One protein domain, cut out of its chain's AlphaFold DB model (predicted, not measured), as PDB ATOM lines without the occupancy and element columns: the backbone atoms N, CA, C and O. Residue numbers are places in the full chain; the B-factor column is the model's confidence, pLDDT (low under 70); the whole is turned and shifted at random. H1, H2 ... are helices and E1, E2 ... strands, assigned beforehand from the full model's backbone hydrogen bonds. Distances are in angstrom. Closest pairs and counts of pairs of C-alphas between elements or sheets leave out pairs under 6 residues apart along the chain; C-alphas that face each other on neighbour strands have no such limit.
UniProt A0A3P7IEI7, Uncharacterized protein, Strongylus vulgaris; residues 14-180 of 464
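AT A GLANCE: This is residues 14 to 180 of the 464 residues of an uncharacterized protein of Strongylus vulgaris (UniProt A0A3P7IEI7). A twisted sheet of four strands has one face covered by H3, H4 and H5, and the hairpin of H1 and H2 packs on H3 away from the sheet. The 167 printed residues run H1 H2 H3 H4 E1 E2 E3 H5 E4, class mixed; the mixed sheet's order is E3 E2 E1 E4. The whole is compact, radius of gyration of the C-alphas 16.3 A, spanning 45 by 36 by 32 A.

IN THESE COORDINATES: Find C-alpha 14 at (116.611, 192.688, 169.328), where H1 begins; it runs to residue 23. Next come H2, residues 26 to 42, H3, 56 to 68, and H4, 74 to 95, 32.3 A long. Then read E1, 114 to 120, E2, 123 to 129, E3, 138 to 143, H5, 150 to 161, and E4, 176 to 179, ending at (116.880, 170.855, 163.209).

HOW THE PARTS SIT: Begin at H3, the hub of an up-and-down bundle of five helices, each running against the one before. Its closest C-alphas are Ala 63 to Val 14 of H1, 5.6 A, and Val 68 to Gln 77 of H4, 4.9 A; it also touches H2 and H5. In each helix every O i to N i+4 pair is within hydrogen-bond range. H3, H4 and H5 on one face make two layers with the sheet; H5 has a height of 9.8 A. E1, E2 and E3 form a meander, antiparallel neighbours in turn: N 118 and O 125 are 2.8 A apart, N 126 and O 140 2.8 A. E4 is parallel to E1, N 117 to O 178 2.7 A. E3, H5 and E4 make a split strand-helix-strand unit, E2 and E1 between its strands, with a left-handed crossover.

THE WHOLE: The printed part has no cut. Links H2 to H3, H4 to E1 and H5 to E4 are long. Look for pLDDT under 70 at residues 44 to 54, 93 to 113, 131 to 138 and 168 to 180.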
ATOM      1  N   VAL A  14     117.694 193.513 169.897       85.88
ATOM      2  CA  VAL A  14     116.611 192.688 169.328       85.88
ATOM      3  C   VAL A  14     115.335 193.491 169.040       85.88
ATOM      4  O   VAL A  14     114.706 193.294 168.004       85.88
ATOM      5  N   GLU A  15     114.972 194.450 169.896       87.06
ATOM      6  CA  GLU A  15     113.791 195.302 169.695       87.06
ATOM      7  C   GLU A  15     113.986 196.217 168.483       87.06
ATOM      8  O   GLU A  15     113.102 196.335 167.635       87.06
ATOM      9  N   LYS A  16     115.183 196.802 168.350       87.56
ATOM     10  CA  LYS A  16     115.542 197.648 167.203       87.56
ATOM     11  C   LYS A  16     115.518 196.864 165.889       87.56
ATOM     12  O   LYS A  16     115.004 197.372 164.895       87.56
ATOM     13  N   ILE A  17     115.993 195.616 165.898       86.94
ATOM     14  CA  ILE A  17     115.935 194.689 164.753       86.94
ATOM     15  C   ILE A  17     114.484 194.411 164.349       86.94
ATOM     16  O   ILE A  17     114.147 194.535 163.171       86.94
ATOM     17  N   ILE A  18     113.605 194.100 165.308       87.88
ATOM     18  CA  ILE A  18     112.176 193.861 165.045       87.88
ATOM     19  C   ILE A  18     111.523 195.105 164.432       87.88
ATOM     20  O   ILE A  18     110.771 195.000 163.457       87.88
ATOM     21  N   CYS A  19     111.814 196.292 164.970       86.31
ATOM     22  CA  CYS A  19     111.324 197.550 164.414       86.31
ATOM     23  C   CYS A  19     111.827 197.762 162.980       86.31
ATOM     24  O   CYS A  19     111.010 198.024 162.098       86.31
ATOM     25  N   ALA A  20     113.131 197.593 162.728       85.62
ATOM     26  CA  ALA A  20     113.718 197.782 161.401       85.62
ATOM     27  C   ALA A  20     113.142 196.810 160.373       85.62
ATOM     28  O   ALA A  20     112.834 197.208 159.249       85.62
ATOM     29  N   ALA A  21     112.917 195.555 160.765       86.38
ATOM     30  CA  ALA A  21     112.302 194.565 159.896       86.38
ATOM     31  C   ALA A  21     110.868 194.951 159.494       86.38
ATOM     32  O   ALA A  21     110.471 194.720 158.352       86.38
ATOM     33  N   ASN A  22     110.100 195.573 160.397       84.12
ATOM     34  CA  ASN A  22     108.752 196.065 160.098       84.12
ATOM     35  C   ASN A  22     108.744 197.359 159.262       84.12
ATOM     36  O   ASN A  22     107.726 197.653 158.637       84.12
ATOM     37  N   THR A  23     109.836 198.130 159.249       84.19
ATOM     38  CA  THR A  23     109.963 199.358 158.444       84.19
ATOM     39  C   THR A  23     110.726 199.162 157.133       84.19
ATOM     40  O   THR A  23     110.742 200.077 156.321       84.19
ATOM     41  N   GLY A  24     111.325 197.989 156.907       81.31
ATOM     42  CA  GLY A  24     112.122 197.691 155.711       81.31
ATOM     43  C   GLY A  24     113.556 198.236 155.747       81.31
ATOM     44  O   GLY A  24     114.203 198.308 154.710       81.31
ATOM     45  N   GLU A  25     114.065 198.607 156.924       84.38
ATOM     46  CA  GLU A  25     115.400 199.197 157.102       84.38
ATOM     47  C   GLU A  25     116.471 198.102 157.259       84.38
ATOM     48  O   GLU A  25     116.956 197.822 158.360       84.38
ATOM     49  N   THR A  26     116.813 197.428 156.159       81.56
ATOM     50  CA  THR A  26     117.685 196.236 156.161       81.56
ATOM     51  C   THR A  26     119.119 196.521 156.617       81.56
ATOM     52  O   THR A  26     119.701 195.707 157.335       81.56
ATOM     53  N   GLU A  27     119.679 197.687 156.278       81.31
ATOM     54  CA  GLU A  27     121.031 198.090 156.697       81.31
ATOM     55  C   GLU A  27     121.134 198.253 158.222       81.31
ATOM     56  O   GLU A  27     122.060 197.736 158.853       81.31
ATOM     57  N   LEU A  28     120.147 198.919 158.833       83.56
ATOM     58  CA  LEU A  28     120.091 199.111 160.286       83.56
ATOM     59  C   LEU A  28     119.922 197.782 161.020       83.56
ATOM     60  O   LEU A  28     120.549 197.547 162.052       83.56
ATOM     61  N   MET A  29     119.107 196.892 160.456       82.56
ATOM     62  CA  MET A  29     118.904 195.551 160.986       82.56
ATOM     63  C   MET A  29     120.213 194.746 161.014       82.56
ATOM     64  O   MET A  29     120.512 194.127 162.033       82.56
ATOM     65  N   SER A  30     121.012 194.791 159.940       81.50
ATOM     66  CA  SER A  30     122.319 194.118 159.890       81.50
ATOM     67  C   SER A  30     123.287 194.682 160.930       81.50
ATOM     68  O   SER A  30     123.926 193.920 161.647       81.50
ATOM     69  N   MET A  31     123.361 196.009 161.054       86.25
ATOM     70  CA  MET A  31     124.237 196.664 162.027       86.25
ATOM     71  C   MET A  31     123.902 196.253 163.469       86.25
ATOM     72  O   MET A  31     124.796 195.897 164.234       86.25
ATOM     73  N   TRP A  32     122.623 196.266 163.858       87.75
ATOM     74  CA  TRP A  32     122.229 195.845 165.208       87.75
ATOM     75  C   TRP A  32     122.349 194.343 165.432       87.75
ATOM     76  O   TRP A  32     122.562 193.915 166.566       87.75
ATOM     77  N   TYR A  33     122.228 193.536 164.377       87.25
ATOM     78  CA  TYR A  33     122.504 192.108 164.464       87.25
ATOM     79  C   TYR A  33     123.976 191.850 164.796       87.25
ATOM     80  O   TYR A  33     124.263 191.056 165.691       87.25
ATOM     81  N   ASP A  34     124.899 192.582 164.169       83.50
ATOM     82  CA  ASP A  34     126.329 192.502 164.486       83.50
ATOM     83  C   ASP A  34     126.614 192.931 165.934       83.50
ATOM     84  O   ASP A  34     127.327 192.231 166.654       83.50
ATOM     85  N   GLU A  35     126.004 194.029 166.401       86.00
ATOM     86  CA  GLU A  35     126.109 194.459 167.804       86.00
ATOM     87  C   GLU A  35     125.627 193.366 168.775       86.00
ATOM     88  O   GLU A  35     126.288 193.093 169.780       86.00
ATOM     89  N   LEU A  36     124.508 192.705 168.463       86.38
ATOM     90  CA  LEU A  36     123.945 191.630 169.281       86.38
ATOM     91  C   LEU A  36     124.836 190.377 169.286       86.38
ATOM     92  O   LEU A  36     125.010 189.744 170.328       86.38
ATOM     93  N   VAL A  37     125.438 190.028 168.145       84.00
ATOM     94  CA  VAL A  37     126.419 188.936 168.044       84.00
ATOM     95  C   VAL A  37     127.660 189.248 168.882       84.00
ATOM     96  O   VAL A  37     128.132 188.385 169.628       84.00
ATOM     97  N   GLU A  38     128.188 190.473 168.805       83.25
ATOM     98  CA  GLU A  38     129.322 190.898 169.630       83.25
ATOM     99  C   GLU A  38     128.991 190.845 171.124       83.25
ATOM    100  O   GLU A  38     129.807 190.364 171.917       83.25
ATOM    101  N   GLU A  39     127.792 191.288 171.513       85.31
ATOM    102  CA  GLU A  39     127.311 191.200 172.892       85.31
ATOM    103  C   GLU A  39     127.244 189.739 173.354       85.31
ATOM    104  O   GLU A  39     127.795 189.402 174.406       85.31
ATOM    105  N   TYR A  40     126.669 188.852 172.535       84.94
ATOM    106  CA  TYR A  40     126.558 187.419 172.824       84.94
ATOM    107  C   TYR A  40     127.920 186.754 173.027       84.94
ATOM    108  O   TYR A  40     128.101 185.949 173.945       84.94
ATOM    109  N   LEU A  41     128.904 187.102 172.199       79.81
ATOM    110  CA  LEU A  41     130.258 186.559 172.299       79.81
ATOM    111  C   LEU A  41     131.058 187.151 173.468       79.81
ATOM    112  O   LEU A  41     131.944 186.480 174.004       79.81
ATOM    113  N   ALA A  42     130.775 188.395 173.863       80.56
ATOM    114  CA  ALA A  42     131.438 189.068 174.978       80.56
ATOM    115  C   ALA A  42     130.861 188.679 176.349       80.56
ATOM    116  O   ALA A  42     131.559 188.791 177.366       80.56
ATOM    117  N   GLU A  43     129.602 188.247 176.394       79.50
ATOM    118  CA  GLU A  43     128.914 187.876 177.621       79.50
ATOM    119  C   GLU A  43     129.552 186.628 178.258       79.50
ATOM    120  O   GLU A  43     129.677 185.555 177.655       79.50
ATOM    121  N   GLN A  44     129.934 186.743 179.534       65.50
ATOM    122  CA  GLN A  44     130.426 185.589 180.277       65.50
ATOM    123  C   GLN A  44     129.276 184.614 180.533       65.50
ATOM    124  O   GLN A  44     128.221 185.045 180.988       65.50
ATOM    125  N   PRO A  45     129.464 183.311 180.279       60.31
ATOM    126  CA  PRO A  45     128.431 182.326 180.550       60.31
ATOM    127  C   PRO A  45     128.154 182.278 182.058       60.31
ATOM    128  O   PRO A  45     128.994 181.828 182.841       60.31
ATOM    129  N   VAL A  46     126.993 182.779 182.471       53.12
ATOM    130  CA  VAL A  46     126.494 182.664 183.845       53.12
ATOM    131  C   VAL A  46     125.720 181.351 183.928       53.12
ATOM    132  O   VAL A  46     124.919 181.092 183.046       53.12
ATOM    133  N   GLY A  47     125.990 180.530 184.951       57.25
ATOM    134  CA  GLY A  47     125.538 179.134 185.104       57.25
ATOM    135  C   GLY A  47     124.147 178.772 184.556       57.25
ATOM    136  O   GLY A  47     123.998 178.525 183.368       57.25
ATOM    137  N   ILE A  48     123.155 178.601 185.432       54.75
ATOM    138  CA  ILE A  48     121.794 178.215 185.024       54.75
ATOM    139  C   ILE A  48     121.044 179.479 184.596       54.75
ATOM    140  O   ILE A  48     120.888 180.402 185.401       54.75
ATOM    141  N   GLU A  49     120.555 179.514 183.357       56.78
ATOM    142  CA  GLU A  49     119.654 180.569 182.892       56.78
ATOM    143  C   GLU A  49     118.272 180.381 183.525       56.78
ATOM    144  O   GLU A  49     117.516 179.481 183.172       56.78
ATOM    145  N   LEU A  50     117.940 181.242 184.490       50.16
ATOM    146  CA  LEU A  50     116.648 181.210 185.188       50.16
ATOM    147  C   LEU A  50     115.473 181.644 184.294       50.16
ATOM    148  O   LEU A  50     114.326 181.332 184.596       50.16
ATOM    149  N   PHE A  51     115.759 182.363 183.206       61.22
ATOM    150  CA  PHE A  51     114.765 182.939 182.303       61.22
ATOM    151  C   PHE A  51     115.190 182.739 180.839       61.22
ATOM    152  O   PHE A  51     115.712 183.673 180.221       61.22
ATOM    153  N   PRO A  52     114.968 181.541 180.265       57.88
ATOM    154  CA  PRO A  52     115.473 181.184 178.937       57.88
ATOM    155  C   PRO A  52     114.931 182.101 177.832       57.88
ATOM    156  O   PRO A  52     115.654 182.450 176.913       57.88
ATOM    157  N   PHE A  53     113.698 182.602 177.961       64.19
ATOM    158  CA  PHE A  53     113.084 183.518 176.986       64.19
ATOM    159  C   PHE A  53     113.527 184.986 177.108       64.19
ATOM    160  O   PHE A  53     113.034 185.853 176.392       64.19
ATOM    161  N   SER A  54     114.430 185.289 178.040       67.31
ATOM    162  CA  SER A  54     115.047 186.616 178.171       67.31
ATOM    163  C   SER A  54     116.549 186.587 177.913       67.31
ATOM    164  O   SER A  54     117.184 187.643 177.891       67.31
ATOM    165  N   SER A  55     117.118 185.392 177.725       79.44
ATOM    166  CA  SER A  55     118.551 185.240 177.553       79.44
ATOM    167  C   SER A  55     119.013 185.854 176.242       79.44
ATOM    168  O   SER A  55     118.269 185.959 175.262       79.44
ATOM    169  N   LEU A  56     120.278 186.257 176.227       83.81
ATOM    170  CA  LEU A  56     120.904 186.817 175.041       83.81
ATOM    171  C   LEU A  56     120.939 185.797 173.892       83.81
ATOM    172  O   LEU A  56     120.853 186.173 172.730       83.81
ATOM    173  N   GLU A  57     120.991 184.502 174.221       84.62
ATOM    174  CA  GLU A  57     120.847 183.406 173.261       84.62
ATOM    175  C   GLU A  57     119.482 183.416 172.569       84.62
ATOM    176  O   GLU A  57     119.402 183.353 171.342       84.62
ATOM    177  N   PHE A  58     118.404 183.528 173.347       84.06
ATOM    178  CA  PHE A  58     117.053 183.575 172.804       84.06
ATOM    179  C   PHE A  58     116.811 184.840 171.975       84.06
ATOM    180  O   PHE A  58     116.256 184.765 170.878       84.06
ATOM    181  N   GLN A  59     117.281 185.995 172.454       88.38
ATOM    182  CA  GLN A  59     117.214 187.250 171.698       88.38
ATOM    183  C   GLN A  59     117.967 187.148 170.368       88.38
ATOM    184  O   GLN A  59     117.471 187.621 169.345       88.38
ATOM    185  N   LEU A  60     119.130 186.491 170.365       89.69
ATOM    186  CA  LEU A  60     119.904 186.252 169.156       89.69
ATOM    187  C   LEU A  60     119.162 185.320 168.184       89.69
ATOM    188  O   LEU A  60     119.067 185.656 167.010       89.69
ATOM    189  N   LYS A  61     118.543 184.227 168.658       90.31
ATOM    190  CA  LYS A  61     117.685 183.349 167.832       90.31
ATOM    191  C   LYS A  61     116.521 184.106 167.184       90.31
ATOM    192  O   LYS A  61     116.291 183.962 165.983       90.31
ATOM    193  N   ILE A  62     115.818 184.938 167.959       90.62
ATOM    194  CA  ILE A  62     114.748 185.811 167.450       90.62
ATOM    195  C   ILE A  62     115.300 186.735 166.363       90.62
ATOM    196  O   ILE A  62     114.761 186.776 165.260       90.62
ATOM    197  N   ALA A  63     116.389 187.450 166.647       90.75
ATOM    198  CA  ALA A  63     116.994 188.382 165.706       90.75
ATOM    199  C   ALA A  63     117.425 187.691 164.403       90.75
ATOM    200  O   ALA A  63     117.126 188.193 163.321       90.75
ATOM    201  N   THR A  64     118.048 186.512 164.491       90.25
ATOM    202  CA  THR A  64     118.427 185.705 163.327       90.25
ATOM    203  C   THR A  64     117.210 185.377 162.473       90.25
ATOM    204  O   THR A  64     117.278 185.589 161.270       90.25
ATOM    205  N   ALA A  65     116.077 184.960 163.049       90.81
ATOM    206  CA  ALA A  65     114.867 184.692 162.264       90.81
ATOM    207  C   ALA A  65     114.409 185.922 161.455       90.81
ATOM    208  O   ALA A  65     114.106 185.801 160.268       90.81
ATOM    209  N   PHE A  66     114.423 187.117 162.054       90.12
ATOM    210  CA  PHE A  66     114.098 188.354 161.336       90.12
ATOM    211  C   PHE A  66     115.095 188.666 160.215       90.12
ATOM    212  O   PHE A  66     114.666 189.060 159.132       90.12
ATOM    213  N   VAL A  67     116.396 188.470 160.451       88.25
ATOM    214  CA  VAL A  67     117.451 188.760 159.467       88.25
ATOM    215  C   VAL A  67     117.450 187.759 158.310       88.25
ATOM    216  O   VAL A  67     117.583 188.167 157.157       88.25
ATOM    217  N   VAL A  68     117.257 186.467 158.594       86.75
ATOM    218  CA  VAL A  68     117.159 185.395 157.587       86.75
ATOM    219  C   VAL A  68     116.036 185.696 156.607       86.75
ATOM    220  O   VAL A  68     116.246 185.658 155.402       86.75
ATOM    221  N   LEU A  69     114.856 186.063 157.108       86.00
ATOM    222  CA  LEU A  69     113.675 186.319 156.279       86.00
ATOM    223  C   LEU A  69     113.797 187.560 155.374       86.00
ATOM    224  O   LEU A  69     112.880 187.838 154.599       86.00
ATOM    225  N   GLN A  70     114.879 188.332 155.492       84.25
ATOM    226  CA  GLN A  70     115.196 189.455 154.604       84.25
ATOM    227  C   GLN A  70     116.135 189.063 153.465       84.25
ATOM    228  O   GLN A  70     116.221 189.803 152.492       84.25
ATOM    229  N   GLN A  71     116.843 187.938 153.583       82.56
ATOM    230  CA  GLN A  71     117.732 187.464 152.528       82.56
ATOM    231  C   GLN A  71     116.908 186.872 151.387       82.56
ATOM    232  O   GLN A  71     115.929 186.164 151.627       82.56
ATOM    233  N   GLU A  72     117.312 187.129 150.150       78.44
ATOM    234  CA  GLU A  72     116.626 186.588 148.972       78.44
ATOM    235  C   GLU A  72     117.104 185.169 148.651       78.44
ATOM    236  O   GLU A  72     116.300 184.300 148.320       78.44
ATOM    237  N   ALA A  73     118.407 184.909 148.795       78.06
ATOM    238  CA  ALA A  73     119.004 183.636 148.416       78.06
ATOM    239  C   ALA A  73     118.866 182.569 149.513       78.06
ATOM    240  O   ALA A  73     119.219 182.789 150.675       78.06
ATOM    241  N   PHE A  74     118.443 181.364 149.118       75.81
ATOM    242  CA  PHE A  74     118.341 180.193 149.999       75.81
ATOM    243  C   PHE A  74     119.637 179.907 150.763       75.81
ATOM    244  O   PHE A  74     119.644 179.714 151.980       75.81
ATOM    245  N   ASP A  75     120.753 179.921 150.038       72.38
ATOM    246  CA  ASP A  75     122.079 179.615 150.565       72.38
ATOM    247  C   ASP A  75     122.500 180.606 151.648       72.38
ATOM    248  O   ASP A  75     123.156 180.230 152.619       72.38
ATOM    249  N   GLU A  76     122.116 181.875 151.496       75.94
ATOM    250  CA  GLU A  76     122.404 182.932 152.464       75.94
ATOM    251  C   GLU A  76     121.548 182.772 153.718       75.94
ATOM    252  O   GLU A  76     122.068 182.885 154.831       75.94
ATOM    253  N   GLN A  77     120.269 182.420 153.547       81.19
ATOM    254  CA  GLN A  77     119.364 182.097 154.648       81.19
ATOM    255  C   GLN A  77     119.910 180.941 155.496       81.19
ATOM    256  O   GLN A  77     120.094 181.091 156.708       81.19
ATOM    257  N   LEU A  78     120.243 179.813 154.859       75.81
ATOM    258  CA  LEU A  78     120.820 178.654 155.542       75.81
ATOM    259  C   LEU A  78     122.159 178.991 156.197       75.81
ATOM    260  O   LEU A  78     122.383 178.646 157.356       75.81
ATOM    261  N   ARG A  79     123.044 179.702 155.487       76.50
ATOM    262  CA  ARG A  79     124.356 180.088 156.015       76.50
ATOM    263  C   ARG A  79     124.230 180.934 157.278       76.50
ATOM    264  O   ARG A  79     125.019 180.729 158.200       76.50
ATOM    265  N   LEU A  80     123.274 181.862 157.346       77.50
ATOM    266  CA  LEU A  80     123.084 182.708 158.525       77.50
ATOM    267  C   LEU A  80     122.618 181.889 159.740       77.50
ATOM    268  O   LEU A  80     123.190 182.026 160.824       77.50
ATOM    269  N   MET A  81     121.634 181.001 159.553       80.75
ATOM    270  CA  MET A  81     121.127 180.117 160.616       80.75
ATOM    271  C   MET A  81     122.211 179.170 161.136       80.75
ATOM    272  O   MET A  81     122.407 179.010 162.341       80.75
ATOM    273  N   GLU A  82     122.982 178.600 160.221       76.25
ATOM    274  CA  GLU A  82     124.077 177.698 160.540       76.25
ATOM    275  C   GLU A  82     125.261 178.403 161.220       76.25
ATOM    276  O   GLU A  82     125.888 177.851 162.132       76.25
ATOM    277  N   THR A  83     125.537 179.649 160.822       76.44
ATOM    278  CA  THR A  83     126.528 180.507 161.482       76.44
ATOM    279  C   THR A  83     126.110 180.793 162.918       76.44
ATOM    280  O   THR A  83     126.939 180.668 163.819       76.44
ATOM    281  N   LEU A  84     124.832 181.105 163.160       81.19
ATOM    282  CA  LEU A  84     124.316 181.259 164.518       81.19
ATOM    283  C   LEU A  84     124.556 179.986 165.342       81.19
ATOM    284  O   LEU A  84     125.171 180.062 166.408       81.19
ATOM    285  N   LYS A  85     124.116 178.821 164.850       77.00
ATOM    286  CA  LYS A  85     124.286 177.551 165.575       77.00
ATOM    287  C   LYS A  85     125.761 177.293 165.889       77.00
ATOM    288  O   LYS A  85     126.097 176.933 167.011       77.00
ATOM    289  N   TYR A  86     126.665 177.575 164.949       74.69
ATOM    290  CA  TYR A  86     128.107 177.456 165.176       74.69
ATOM    291  C   TYR A  86     128.618 178.366 166.306       74.69
ATOM    292  O   TYR A  86     129.429 177.933 167.129       74.69
ATOM    293  N   LEU A  87     128.156 179.620 166.377       76.25
ATOM    294  CA  LEU A  87     128.524 180.538 167.462       76.25
ATOM    295  C   LEU A  87     128.050 180.016 168.822       76.25
ATOM    296  O   LEU A  87     128.796 180.093 169.802       76.25
ATOM    297  N   MET A  88     126.849 179.442 168.863       77.69
ATOM    298  CA  MET A  88     126.289 178.821 170.061       77.69
ATOM    299  C   MET A  88     127.099 177.596 170.494       77.69
ATOM    300  O   MET A  88     127.562 177.543 171.636       77.69
ATOM    301  N   ASP A  89     127.385 176.673 169.571       71.88
ATOM    302  CA  ASP A  89     128.207 175.484 169.837       71.88
ATOM    303  C   ASP A  89     129.602 175.878 170.350       71.88
ATOM    304  O   ASP A  89     130.142 175.292 171.294       71.88
ATOM    305  N   ARG A  90     130.198 176.918 169.751       72.44
ATOM    306  CA  ARG A  90     131.503 177.455 170.151       72.44
ATOM    307  C   ARG A  90     131.473 178.020 171.561       72.44
ATOM    308  O   ARG A  90     132.414 177.777 172.324       72.44
ATOM    309  N   ARG A  91     130.422 178.760 171.916       74.56
ATOM    310  CA  ARG A  91     130.254 179.320 173.260       74.56
ATOM    311  C   ARG A  91     130.033 178.210 174.285       74.56
ATOM    312  O   ARG A  91     130.689 178.229 175.327       74.56
ATOM    313  N   LEU A  92     129.197 177.221 173.972       71.94
ATOM    314  CA  LEU A  92     128.966 176.046 174.814       71.94
ATOM    315  C   LEU A  92     130.273 175.281 175.061       71.94
ATOM    316  O   LEU A  92     130.662 175.073 176.207       71.94
ATOM    317  N   LYS A  93     131.047 174.979 174.016       66.12
ATOM    318  CA  LYS A  93     132.339 174.290 174.163       66.12
ATOM    319  C   LYS A  93     133.367 175.099 174.964       66.12
ATOM    320  O   LYS A  93     134.123 174.529 175.759       66.12
ATOM    321  N   ALA A  94     133.372 176.425 174.810       68.75
ATOM    322  CA  ALA A  94     134.227 177.306 175.601       68.75
ATOM    323  C   ALA A  94     133.904 177.238 177.107       68.75
ATOM    324  O   ALA A  94     134.834 177.301 177.914       68.75
ATOM    325  N   ARG A  95     132.632 177.026 177.500       66.88
ATOM    326  CA  ARG A  95     132.244 176.771 178.909       66.88
ATOM    327  C   ARG A  95     132.952 175.541 179.479       66.88
ATOM    328  O   ARG A  95     133.341 175.541 180.642       66.88
ATOM    329  N   HIS A  96     133.192 174.535 178.644       63.47
ATOM    330  CA  HIS A  96     133.886 173.299 179.012       63.47
ATOM    331  C   HIS A  96     135.416 173.377 178.855       63.47
ATOM    332  O   HIS A  96     136.109 172.366 178.952       63.47
ATOM    333  N   GLY A  97     135.978 174.573 178.629       57.53
ATOM    334  CA  GLY A  97     137.427 174.784 178.542       57.53
ATOM    335  C   GLY A  97     138.072 174.222 177.272       57.53
ATOM    336  O   GLY A  97     139.294 174.075 177.221       57.53
ATOM    337  N   SER A  98     137.275 173.912 176.246       58.56
ATOM    338  CA  SER A  98     137.760 173.402 174.967       58.56
ATOM    339  C   SER A  98     137.522 174.408 173.839       58.56
ATOM    340  O   SER A  98     136.555 175.162 173.832       58.56
ATOM    341  N   ILE A  99     138.419 174.410 172.853       60.06
ATOM    342  CA  ILE A  99     138.356 175.296 171.685       60.06
ATOM    343  C   ILE A  99     137.846 174.477 170.489       60.06
ATOM    344  O   ILE A  99     138.297 173.350 170.268       60.06
ATOM    345  N   ILE A 100     136.873 175.007 169.742       59.16
ATOM    346  CA  ILE A 100     136.489 174.466 168.428       59.16
ATOM    347  C   ILE A 100     137.588 174.861 167.438       59.16
ATOM    348  O   ILE A 100     137.964 176.031 167.385       59.16
ATOM    349  N   LYS A 101     138.147 173.892 166.699       55.56
ATOM    350  CA  LYS A 101     139.044 174.207 165.577       55.56
ATOM    351  C   LYS A 101     138.241 174.956 164.520       55.56
ATOM    352  O   LYS A 101     137.072 174.633 164.349       55.56
ATOM    353  N   ASP A 102     138.862 175.906 163.825       52.00
ATOM    354  CA  ASP A 102     138.211 176.630 162.731       52.00
ATOM    355  C   ASP A 102     137.564 175.617 161.774       52.00
ATOM    356  O   ASP A 102     138.251 174.824 161.130       52.00
ATOM    357  N   PHE A 103     136.233 175.593 161.778       47.44
ATOM    358  CA  PHE A 103     135.416 174.717 160.955       47.44
ATOM    359  C   PHE A 103     134.828 175.596 159.862       47.44
ATOM    360  O   PHE A 103     134.253 176.646 160.154       47.44
ATOM    361  N   GLN A 104     135.014 175.200 158.606       47.06
ATOM    362  CA  GLN A 104     134.279 175.822 157.519       47.06
ATOM    363  C   GLN A 104     132.882 175.233 157.522       47.06
ATOM    364  O   GLN A 104     132.719 174.019 157.490       47.06
ATOM    365  N   LEU A 105     131.888 176.110 157.590       45.53
ATOM    366  CA  LEU A 105     130.496 175.725 157.532       45.53
ATOM    367  C   LEU A 105     130.212 175.071 156.171       45.53
ATOM    368  O   LEU A 105     130.104 175.758 155.156       45.53
ATOM    369  N   LEU A 106     130.152 173.742 156.141       48.78
ATOM    370  CA  LEU A 106     129.820 172.984 154.943       48.78
ATOM    371  C   LEU A 106     128.304 172.816 154.900       48.78
ATOM    372  O   LEU A 106     127.742 171.953 155.576       48.78
ATOM    373  N   LEU A 107     127.644 173.674 154.122       49.97
ATOM    374  CA  LEU A 107     126.248 173.456 153.754       49.97
ATOM    375  C   LEU A 107     126.141 172.085 153.062       49.97
ATOM    376  O   LEU A 107     127.042 171.724 152.295       49.97
ATOM    377  N   PRO A 108     125.086 171.295 153.334       50.44
ATOM    378  CA  PRO A 108     124.892 170.024 152.654       50.44
ATOM    379  C   PRO A 108     124.918 170.251 151.142       50.44
ATOM    380  O   PRO A 108     124.234 171.130 150.626       50.44
ATOM    381  N   SER A 109     125.704 169.453 150.417       50.44
ATOM    382  CA  SER A 109     125.630 169.438 148.959       50.44
ATOM    383  C   SER A 109     124.185 169.122 148.562       50.44
ATOM    384  O   SER A 109     123.677 168.075 148.966       50.44
ATOM    385  N   TYR A 110     123.546 170.016 147.798       56.84
ATOM    386  CA  TYR A 110     122.125 170.052 147.400       56.84
ATOM    387  C   TYR A 110     121.615 168.852 146.568       56.84
ATOM    388  O   TYR A 110     120.784 168.998 145.678       56.84
ATOM    389  N   GLN A 111     122.105 167.641 146.819       55.06
ATOM    390  CA  GLN A 111     121.870 166.452 145.999       55.06
ATOM    391  C   GLN A 111     120.621 165.649 146.407       55.06
ATOM    392  O   GLN A 111     120.203 164.760 145.667       55.06
ATOM    393  N   LYS A 112     120.016 165.922 147.573       60.97
ATOM    394  CA  LYS A 112     118.798 165.251 148.071       60.97
ATOM    395  C   LYS A 112     117.833 166.254 148.692       60.97
ATOM    396  O   LYS A 112     118.263 167.310 149.144       60.97
ATOM    397  N   SER A 113     116.552 165.890 148.748       66.69
ATOM    398  CA  SER A 113     115.551 166.689 149.448       66.69
ATOM    399  C   SER A 113     115.774 166.667 150.961       66.69
ATOM    400  O   SER A 113     116.003 165.603 151.553       66.69
ATOM    401  N   PHE A 114     115.709 167.838 151.589       70.31
ATOM    402  CA  PHE A 114     115.843 167.983 153.034       70.31
ATOM    403  C   PHE A 114     114.909 169.055 153.593       70.31
ATOM    404  O   PHE A 114     114.424 169.926 152.873       70.31
ATOM    405  N   VAL A 115     114.673 168.968 154.899       72.69
ATOM    406  CA  VAL A 115     113.960 169.980 155.683       72.69
ATOM    407  C   VAL A 115     114.919 170.542 156.705       72.69
ATOM    408  O   VAL A 115     115.516 169.772 157.454       72.69
ATOM    409  N   TYR A 116     115.059 171.860 156.733       76.19
ATOM    410  CA  TYR A 116     115.772 172.568 157.783       76.19
ATOM    411  C   TYR A 116     114.770 173.223 158.730       76.19
ATOM    412  O   TYR A 116     113.909 173.977 158.286       76.19
ATOM    413  N   ILE A 117     114.877 172.927 160.019       79.31
ATOM    414  CA  ILE A 117     113.998 173.410 161.077       79.31
ATOM    415  C   ILE A 117     114.802 174.366 161.954       79.31
ATOM    416  O   ILE A 117     115.765 173.966 162.606       79.31
ATOM    417  N   PHE A 118     114.400 175.631 161.981       83.38
ATOM    418  CA  PHE A 118     114.942 176.640 162.878       83.38
ATOM    419  C   PHE A 118     113.924 176.952 163.974       83.38
ATOM    420  O   PHE A 118     112.927 177.641 163.761       83.38
ATOM    421  N   LYS A 119     114.179 176.423 165.163       82.44
ATOM    422  CA  LYS A 119     113.397 176.638 166.366       82.44
ATOM    423  C   LYS A 119     113.787 177.938 167.055       82.44
ATOM    424  O   LYS A 119     114.967 178.235 167.262       82.44
ATOM    425  N   VAL A 120     112.767 178.687 167.452       85.56
ATOM    426  CA  VAL A 120     112.858 179.908 168.245       85.56
ATOM    427  C   VAL A 120     111.803 179.837 169.343       85.56
ATOM    428  O   VAL A 120     110.645 180.200 169.146       85.56
ATOM    429  N   GLY A 121     112.198 179.318 170.507       81.38
ATOM    430  CA  GLY A 121     111.261 179.052 171.598       81.38
ATOM    431  C   GLY A 121     110.191 178.043 171.173       81.38
ATOM    432  O   GLY A 121     110.510 176.893 170.880       81.38
ATOM    433  N   ARG A 122     108.931 178.478 171.144       84.12
ATOM    434  CA  ARG A 122     107.745 177.694 170.753       84.12
ATOM    435  C   ARG A 122     107.399 177.787 169.265       84.12
ATOM    436  O   ARG A 122     106.418 177.181 168.837       84.12
ATOM    437  N   ILE A 123     108.144 178.572 168.491       84.00
ATOM    438  CA  ILE A 123     107.942 178.728 167.048       84.00
ATOM    439  C   ILE A 123     108.991 177.895 166.317       84.00
ATOM    440  O   ILE A 123     110.184 178.026 166.586       84.00
ATOM    441  N   GLU A 124     108.558 177.069 165.374       87.06
ATOM    442  CA  GLU A 124     109.432 176.320 164.474       87.06
ATOM    443  C   GLU A 124     109.261 176.840 163.048       87.06
ATOM    444  O   GLU A 124     108.153 176.928 162.519       87.06
ATOM    445  N   LEU A 125     110.374 177.233 162.438       86.44
ATOM    446  CA  LEU A 125     110.440 177.698 161.061       86.44
ATOM    447  C   LEU A 125     111.038 176.600 160.188       86.44
ATOM    448  O   LEU A 125     112.068 176.034 160.539       86.44
ATOM    449  N   TYR A 126     110.415 176.315 159.050       83.19
ATOM    450  CA  TYR A 126     110.798 175.226 158.157       83.19
ATOM    451  C   TYR A 126     111.230 175.780 156.810       83.19
ATOM    452  O   TYR A 126     110.495 176.561 156.210       83.19
ATOM    453  N   TRP A 127     112.367 175.300 156.317       82.56
ATOM    454  CA  TRP A 127     112.865 175.514 154.963       82.56
ATOM    455  C   TRP A 127     112.922 174.177 154.245       82.56
ATOM    456  O   TRP A 127     113.610 173.251 154.688       82.56
ATOM    457  N   PHE A 128     112.201 174.076 153.136       77.81
ATOM    458  CA  PHE A 128     112.163 172.872 152.317       77.81
ATOM    459  C   PHE A 128     113.089 173.026 151.114       77.81
ATOM    460  O   PHE A 128     112.977 173.987 150.359       77.81
ATOM    461  N   TRP A 129     113.963 172.043 150.914       72.88
ATOM    462  CA  TRP A 129     114.733 171.887 149.686       72.88
ATOM    463  C   TRP A 129     114.322 170.591 148.993       72.88
ATOM    464  O   TRP A 129     114.372 169.524 149.610       72.88
ATOM    465  N   ASP A 130     113.957 170.656 147.713       71.81
ATOM    466  CA  ASP A 130     113.780 169.478 146.862       71.81
ATOM    467  C   ASP A 130     114.431 169.717 145.490       71.81
ATOM    468  O   ASP A 130     113.966 170.573 144.735       71.81
ATOM    469  N   PRO A 131     115.468 168.944 145.114       67.94
ATOM    470  CA  PRO A 131     116.122 169.103 143.818       67.94
ATOM    471  C   PRO A 131     115.186 168.837 142.623       67.94
ATOM    472  O   PRO A 131     115.530 169.204 141.502       67.94
ATOM    473  N   ASN A 132     114.025 168.198 142.833       67.25
ATOM    474  CA  ASN A 132     113.042 167.918 141.785       67.25
ATOM    475  C   ASN A 132     111.949 168.991 141.656       67.25
ATOM    476  O   ASN A 132     111.356 169.092 140.582       67.25
ATOM    477  N   GLU A 133     111.652 169.752 142.719       63.16
ATOM    478  CA  GLU A 133     110.642 170.828 142.691       63.16
ATOM    479  C   GLU A 133     111.256 172.194 142.291       63.16
ATOM    480  O   GLU A 133     110.517 173.116 141.960       63.16
ATOM    481  N   GLY A 134     112.591 172.305 142.204       55.53
ATOM    482  CA  GLY A 134     113.303 173.538 141.832       55.53
ATOM    483  C   GLY A 134     113.586 174.466 143.025       55.53
ATOM    484  O   GLY A 134     113.327 174.104 144.167       55.53
ATOM    485  N   GLU A 135     114.138 175.659 142.766       52.88
ATOM    486  CA  GLU A 135     114.542 176.663 143.782       52.88
ATOM    487  C   GLU A 135     113.374 177.386 144.485       52.88
ATOM    488  O   GLU A 135     113.593 178.386 145.171       52.88
ATOM    489  N   GLU A 136     112.126 176.937 144.338       55.12
ATOM    490  CA  GLU A 136     111.034 177.546 145.099       55.12
ATOM    491  C   GLU A 136     111.171 177.162 146.578       55.12
ATOM    492  O   GLU A 136     110.788 176.067 147.000       55.12
ATOM    493  N   LEU A 137     111.735 178.086 147.373       58.94
ATOM    494  CA  LEU A 137     111.672 178.037 148.830       58.94
ATOM    495  C   LEU A 137     110.209 177.908 149.235       58.94
ATOM    496  O   LEU A 137     109.451 178.880 149.233       58.94
ATOM    497  N   ASN A 138     109.841 176.721 149.690       69.25
ATOM    498  CA  ASN A 138     108.700 176.612 150.564       69.25
ATOM    499  C   ASN A 138     109.221 176.900 151.973       69.25
ATOM    500  O   ASN A 138     110.032 176.149 152.513       69.25
ATOM    501  N   ASN A 139     108.779 178.020 152.542       77.62
ATOM    502  CA  ASN A 139     108.956 178.310 153.958       77.62
ATOM    503  C   ASN A 139     107.630 178.067 154.663       77.62
ATOM    504  O   ASN A 139     106.576 178.497 154.184       77.62
ATOM    505  N   ALA A 140     107.673 177.397 155.807       80.44
ATOM    506  CA  ALA A 140     106.499 177.208 156.644       80.44
ATOM    507  C   ALA A 140     106.800 177.536 158.102       80.44
ATOM    508  O   ALA A 140     107.956 177.599 158.518       80.44
ATOM    509  N   VAL A 141     105.740 177.735 158.875       84.19
ATOM    510  CA  VAL A 141     105.820 177.952 160.317       84.19
ATOM    511  C   VAL A 141     104.873 177.017 161.057       84.19
ATOM    512  O   VAL A 141     103.708 176.871 160.682       84.19
ATOM    513  N   GLU A 142     105.362 176.424 162.139       83.88
ATOM    514  CA  GLU A 142     104.562 175.733 163.145       83.88
ATOM    515  C   GLU A 142     104.682 176.467 164.484       83.88
ATOM    516  O   GLU A 142     105.746 176.965 164.856       83.88
ATOM    517  N   VAL A 143     103.565 176.569 165.202       80.69
ATOM    518  CA  VAL A 143     103.499 177.183 166.530       80.69
ATOM    519  C   VAL A 143     103.053 176.101 167.504       80.69
ATOM    520  O   VAL A 143     101.927 175.619 167.400       80.69
ATOM    521  N   GLN A 144     103.938 175.705 168.420       75.00
ATOM    522  CA  GLN A 144     103.728 174.544 169.296       75.00
ATOM    523  C   GLN A 144     102.773 174.817 170.468       75.00
ATOM    524  O   GLN A 144     102.162 173.891 170.992       75.00
ATOM    525  N   ASP A 145     102.655 176.074 170.900       74.75
ATOM    526  CA  ASP A 145     101.851 176.500 172.052       74.75
ATOM    527  C   ASP A 145     101.312 177.918 171.803       74.75
ATOM    528  O   ASP A 145     102.004 178.768 171.242       74.75
ATOM    529  N   GLU A 146     100.070 178.172 172.214       74.56
ATOM    530  CA  GLU A 146      99.395 179.463 172.045       74.56
ATOM    531  C   GLU A 146      99.918 180.530 173.024       74.56
ATOM    532  O   GLU A 146      99.789 181.729 172.767       74.56
ATOM    533  N   ASN A 147     100.559 180.124 174.127       83.50
ATOM    534  CA  ASN A 147     101.098 181.037 175.138       83.50
ATOM    535  C   ASN A 147     102.470 181.601 174.743       83.50
ATOM    536  O   ASN A 147     103.488 181.345 175.391       83.50
ATOM    537  N   LEU A 148     102.494 182.386 173.670       83.06
ATOM    538  CA  LEU A 148     103.702 183.015 173.150       83.06
ATOM    539  C   LEU A 148     104.174 184.187 174.021       83.06
ATOM    540  O   LEU A 148     103.388 184.995 174.519       83.06
ATOM    541  N   THR A 149     105.489 184.323 174.155       84.75
ATOM    542  CA  THR A 149     106.149 185.512 174.709       84.75
ATOM    543  C   THR A 149     105.985 186.720 173.785       84.75
ATOM    544  O   THR A 149     105.566 186.596 172.634       84.75
ATOM    545  N   PHE A 150     106.324 187.919 174.267       85.81
ATOM    546  CA  PHE A 150     106.255 189.138 173.453       85.81
ATOM    547  C   PHE A 150     107.042 189.009 172.136       85.81
ATOM    548  O   PHE A 150     106.492 189.258 171.066       85.81
ATOM    549  N   PHE A 151     108.297 188.548 172.195       88.81
ATOM    550  CA  PHE A 151     109.139 188.397 171.006       88.81
ATOM    551  C   PHE A 151     108.630 187.316 170.045       88.81
ATOM    552  O   PHE A 151     108.640 187.527 168.831       88.81
ATOM    553  N   GLU A 152     108.130 186.193 170.566       88.00
ATOM    554  CA  GLU A 152     107.490 185.155 169.746       88.00
ATOM    555  C   GLU A 152     106.244 185.701 169.038       88.00
ATOM    556  O   GLU A 152     106.074 185.484 167.841       88.00
ATOM    557  N   ASN A 153     105.411 186.485 169.731       87.50
ATOM    558  CA  ASN A 153     104.256 187.142 169.119       87.50
ATOM    559  C   ASN A 153     104.669 188.107 167.998       87.50
ATOM    560  O   ASN A 153     104.044 188.114 166.938       87.50
ATOM    561  N   CYS A 154     105.732 188.895 168.195       90.12
ATOM    562  CA  CYS A 154     106.266 189.763 167.144       90.12
ATOM    563  C   CYS A 154     106.707 188.961 165.912       90.12
ATOM    564  O   CYS A 154     106.405 189.363 164.787       90.12
ATOM    565  N   LEU A 155     107.395 187.832 166.115       90.12
ATOM    566  CA  LEU A 155     107.830 186.952 165.032       90.12
ATOM    567  C   LEU A 155     106.631 186.325 164.303       90.12
ATOM    568  O   LEU A 155     106.557 186.404 163.079       90.12
ATOM    569  N   ALA A 156     105.657 185.776 165.032       89.00
ATOM    570  CA  ALA A 156     104.453 185.176 164.457       89.00
ATOM    571  C   ALA A 156     103.661 186.170 163.589       89.00
ATOM    572  O   ALA A 156     103.306 185.858 162.451       89.00
ATOM    573  N   GLN A 157     103.446 187.393 164.083       88.56
ATOM    574  CA  GLN A 157     102.772 188.452 163.320       88.56
ATOM    575  C   GLN A 157     103.571 188.879 162.087       88.56
ATOM    576  O   GLN A 157     103.001 189.196 161.043       88.56
ATOM    577  N   TYR A 158     104.897 188.923 162.195       89.50
ATOM    578  CA  TYR A 158     105.760 189.277 161.076       89.50
ATOM    579  C   TYR A 158     105.721 188.219 159.961       89.50
ATOM    580  O   TYR A 158     105.606 188.569 158.787       89.50
ATOM    581  N   LEU A 159     105.742 186.936 160.326       88.81
ATOM    582  CA  LEU A 159     105.594 185.811 159.398       88.81
ATOM    583  C   LEU A 159     104.244 185.841 158.675       88.81
ATOM    584  O   LEU A 159     104.193 185.647 157.462       88.81
ATOM    585  N   GLU A 160     103.167 186.154 159.399       87.25
ATOM    586  CA  GLU A 160     101.833 186.321 158.820       87.25
ATOM    587  C   GLU A 160     101.800 187.469 157.797       87.25
ATOM    588  O   GLU A 160     101.322 187.281 156.680       87.25
ATOM    589  N   LYS A 161     102.388 188.631 158.121       87.50
ATOM    590  CA  LYS A 161     102.511 189.761 157.176       87.50
ATOM    591  C   LYS A 161     103.324 189.409 155.927       87.50
ATOM    592  O   LYS A 161     103.036 189.928 154.853       87.50
ATOM    593  N   ARG A 162     104.340 188.555 156.071       83.50
ATOM    594  CA  ARG A 162     105.170 188.038 154.969       83.50
ATOM    595  C   ARG A 162     104.465 186.962 154.138       83.50
ATOM    596  O   ARG A 162     104.986 186.592 153.094       83.50
ATOM    597  N   GLY A 163     103.308 186.467 154.582       82.12
ATOM    598  CA  GLY A 163     102.581 185.393 153.910       82.12
ATOM    599  C   GLY A 163     103.206 184.008 154.091       82.12
ATOM    600  O   GLY A 163     102.918 183.119 153.296       82.12
ATOM    601  N   VAL A 164     104.047 183.803 155.114       83.62
ATOM    602  CA  VAL A 164     104.619 182.479 155.410       83.62
ATOM    603  C   VAL A 164     103.499 181.533 155.834       83.62
ATOM    604  O   VAL A 164     102.705 181.837 156.728       83.62
ATOM    605  N   HIS A 165     103.412 180.378 155.177       79.75
ATOM    606  CA  HIS A 165     102.309 179.449 155.380       79.75
ATOM    607  C   HIS A 165     102.405 178.729 156.730       79.75
ATOM    608  O   HIS A 165     103.466 178.241 157.119       79.75
ATOM    609  N   LYS A 166     101.270 178.605 157.430       80.00
ATOM    610  CA  LYS A 166     101.167 177.726 158.601       80.00
ATOM    611  C   LYS A 166     101.232 176.264 158.164       80.00
ATOM    612  O   LYS A 166     100.590 175.870 157.185       80.00
ATOM    613  N   LEU A 167     101.997 175.462 158.896       73.06
ATOM    614  CA  LEU A 167     102.181 174.039 158.641       73.06
ATOM    615  C   LEU A 167     100.900 173.268 159.017       73.06
ATOM    616  O   LEU A 167     100.755 172.779 160.127       73.06
ATOM    617  N   ASN A 168      99.929 173.182 158.105       52.00
ATOM    618  CA  ASN A 168      98.605 172.634 158.447       52.00
ATOM    619  C   ASN A 168      98.517 171.096 158.442       52.00
ATOM    620  O   ASN A 168      97.545 170.560 158.960       52.00
ATOM    621  N   SER A 169      99.507 170.402 157.873       48.56
ATOM    622  CA  SER A 169      99.740 168.949 157.973       48.56
ATOM    623  C   SER A 169     100.711 168.569 156.860       48.56
ATOM    624  O   SER A 169     100.290 168.270 155.737       48.56
ATOM    625  N   LEU A 170     102.019 168.629 157.107       46.81
ATOM    626  CA  LEU A 170     102.976 168.301 156.056       46.81
ATOM    627  C   LEU A 170     103.281 166.801 156.059       46.81
ATOM    628  O   LEU A 170     104.181 166.318 156.737       46.81
ATOM    629  N   SER A 171     102.537 166.047 155.249       43.78
ATOM    630  CA  SER A 171     102.949 164.714 154.814       43.78
ATOM    631  C   SER A 171     103.876 164.845 153.600       43.78
ATOM    632  O   SER A 171     103.468 164.582 152.468       43.78
ATOM    633  N   LYS A 172     105.129 165.264 153.784       46.69
ATOM    634  CA  LYS A 172     106.145 165.056 152.742       46.69
ATOM    635  C   LYS A 172     107.294 164.245 153.326       46.69
ATOM    636  O   LYS A 172     107.887 164.604 154.336       46.69
ATOM    637  N   LYS A 173     107.557 163.100 152.689       47.69
ATOM    638  CA  LYS A 173     108.690 162.210 152.965       47.69
ATOM    639  C   LYS A 173     109.984 162.954 152.628       47.69
ATOM    640  O   LYS A 173     110.485 162.832 151.515       47.69
ATOM    641  N   ALA A 174     110.493 163.748 153.557       51.44
ATOM    642  CA  ALA A 174     111.826 164.312 153.434       51.44
ATOM    643  C   ALA A 174     112.865 163.189 153.505       51.44
ATOM    644  O   ALA A 174     112.740 162.279 154.327       51.44
ATOM    645  N   GLY A 175     113.888 163.242 152.648       48.66
ATOM    646  CA  GLY A 175     115.012 162.310 152.736       48.66
ATOM    647  C   GLY A 175     115.851 162.539 153.996       48.66
ATOM    648  O   GLY A 175     116.409 161.587 154.538       48.66
ATOM    649  N   VAL A 176     115.924 163.793 154.462       56.62
ATOM    650  CA  VAL A 176     116.684 164.224 155.641       56.62
ATOM    651  C   VAL A 176     115.931 165.343 156.367       56.62
ATOM    652  O   VAL A 176     115.407 166.251 155.728       56.62
ATOM    653  N   VAL A 177     115.913 165.296 157.700       56.66
ATOM    654  CA  VAL A 177     115.441 166.390 158.560       56.66
ATOM    655  C   VAL A 177     116.630 166.901 159.371       56.66
ATOM    656  O   VAL A 177     117.351 166.112 159.982       56.66
ATOM    657  N   ILE A 178     116.851 168.209 159.328       62.09
ATOM    658  CA  ILE A 178     117.898 168.940 160.040       62.09
ATOM    659  C   ILE A 178     117.174 169.922 160.956       62.09
ATOM    660  O   ILE A 178     116.361 170.694 160.468       62.09
ATOM    661  N   ALA A 179     117.442 169.898 162.258       57.75
ATOM    662  CA  ALA A 179     116.880 170.855 163.209       57.75
ATOM    663  C   ALA A 179     118.011 171.568 163.950       57.75
ATOM    664  O   ALA A 179     119.013 170.937 164.277       57.75
ATOM    665  N   ASN A 180     117.858 172.872 164.190       61.47
ATOM    666  CA  ASN A 180     118.839 173.687 164.910       61.47
ATOM    667  C   ASN A 180     118.821 173.450 166.433       61.47
ATOM    668  O   ASN A 180     119.801 173.787 167.084       61.47
TER     669      ASN A 180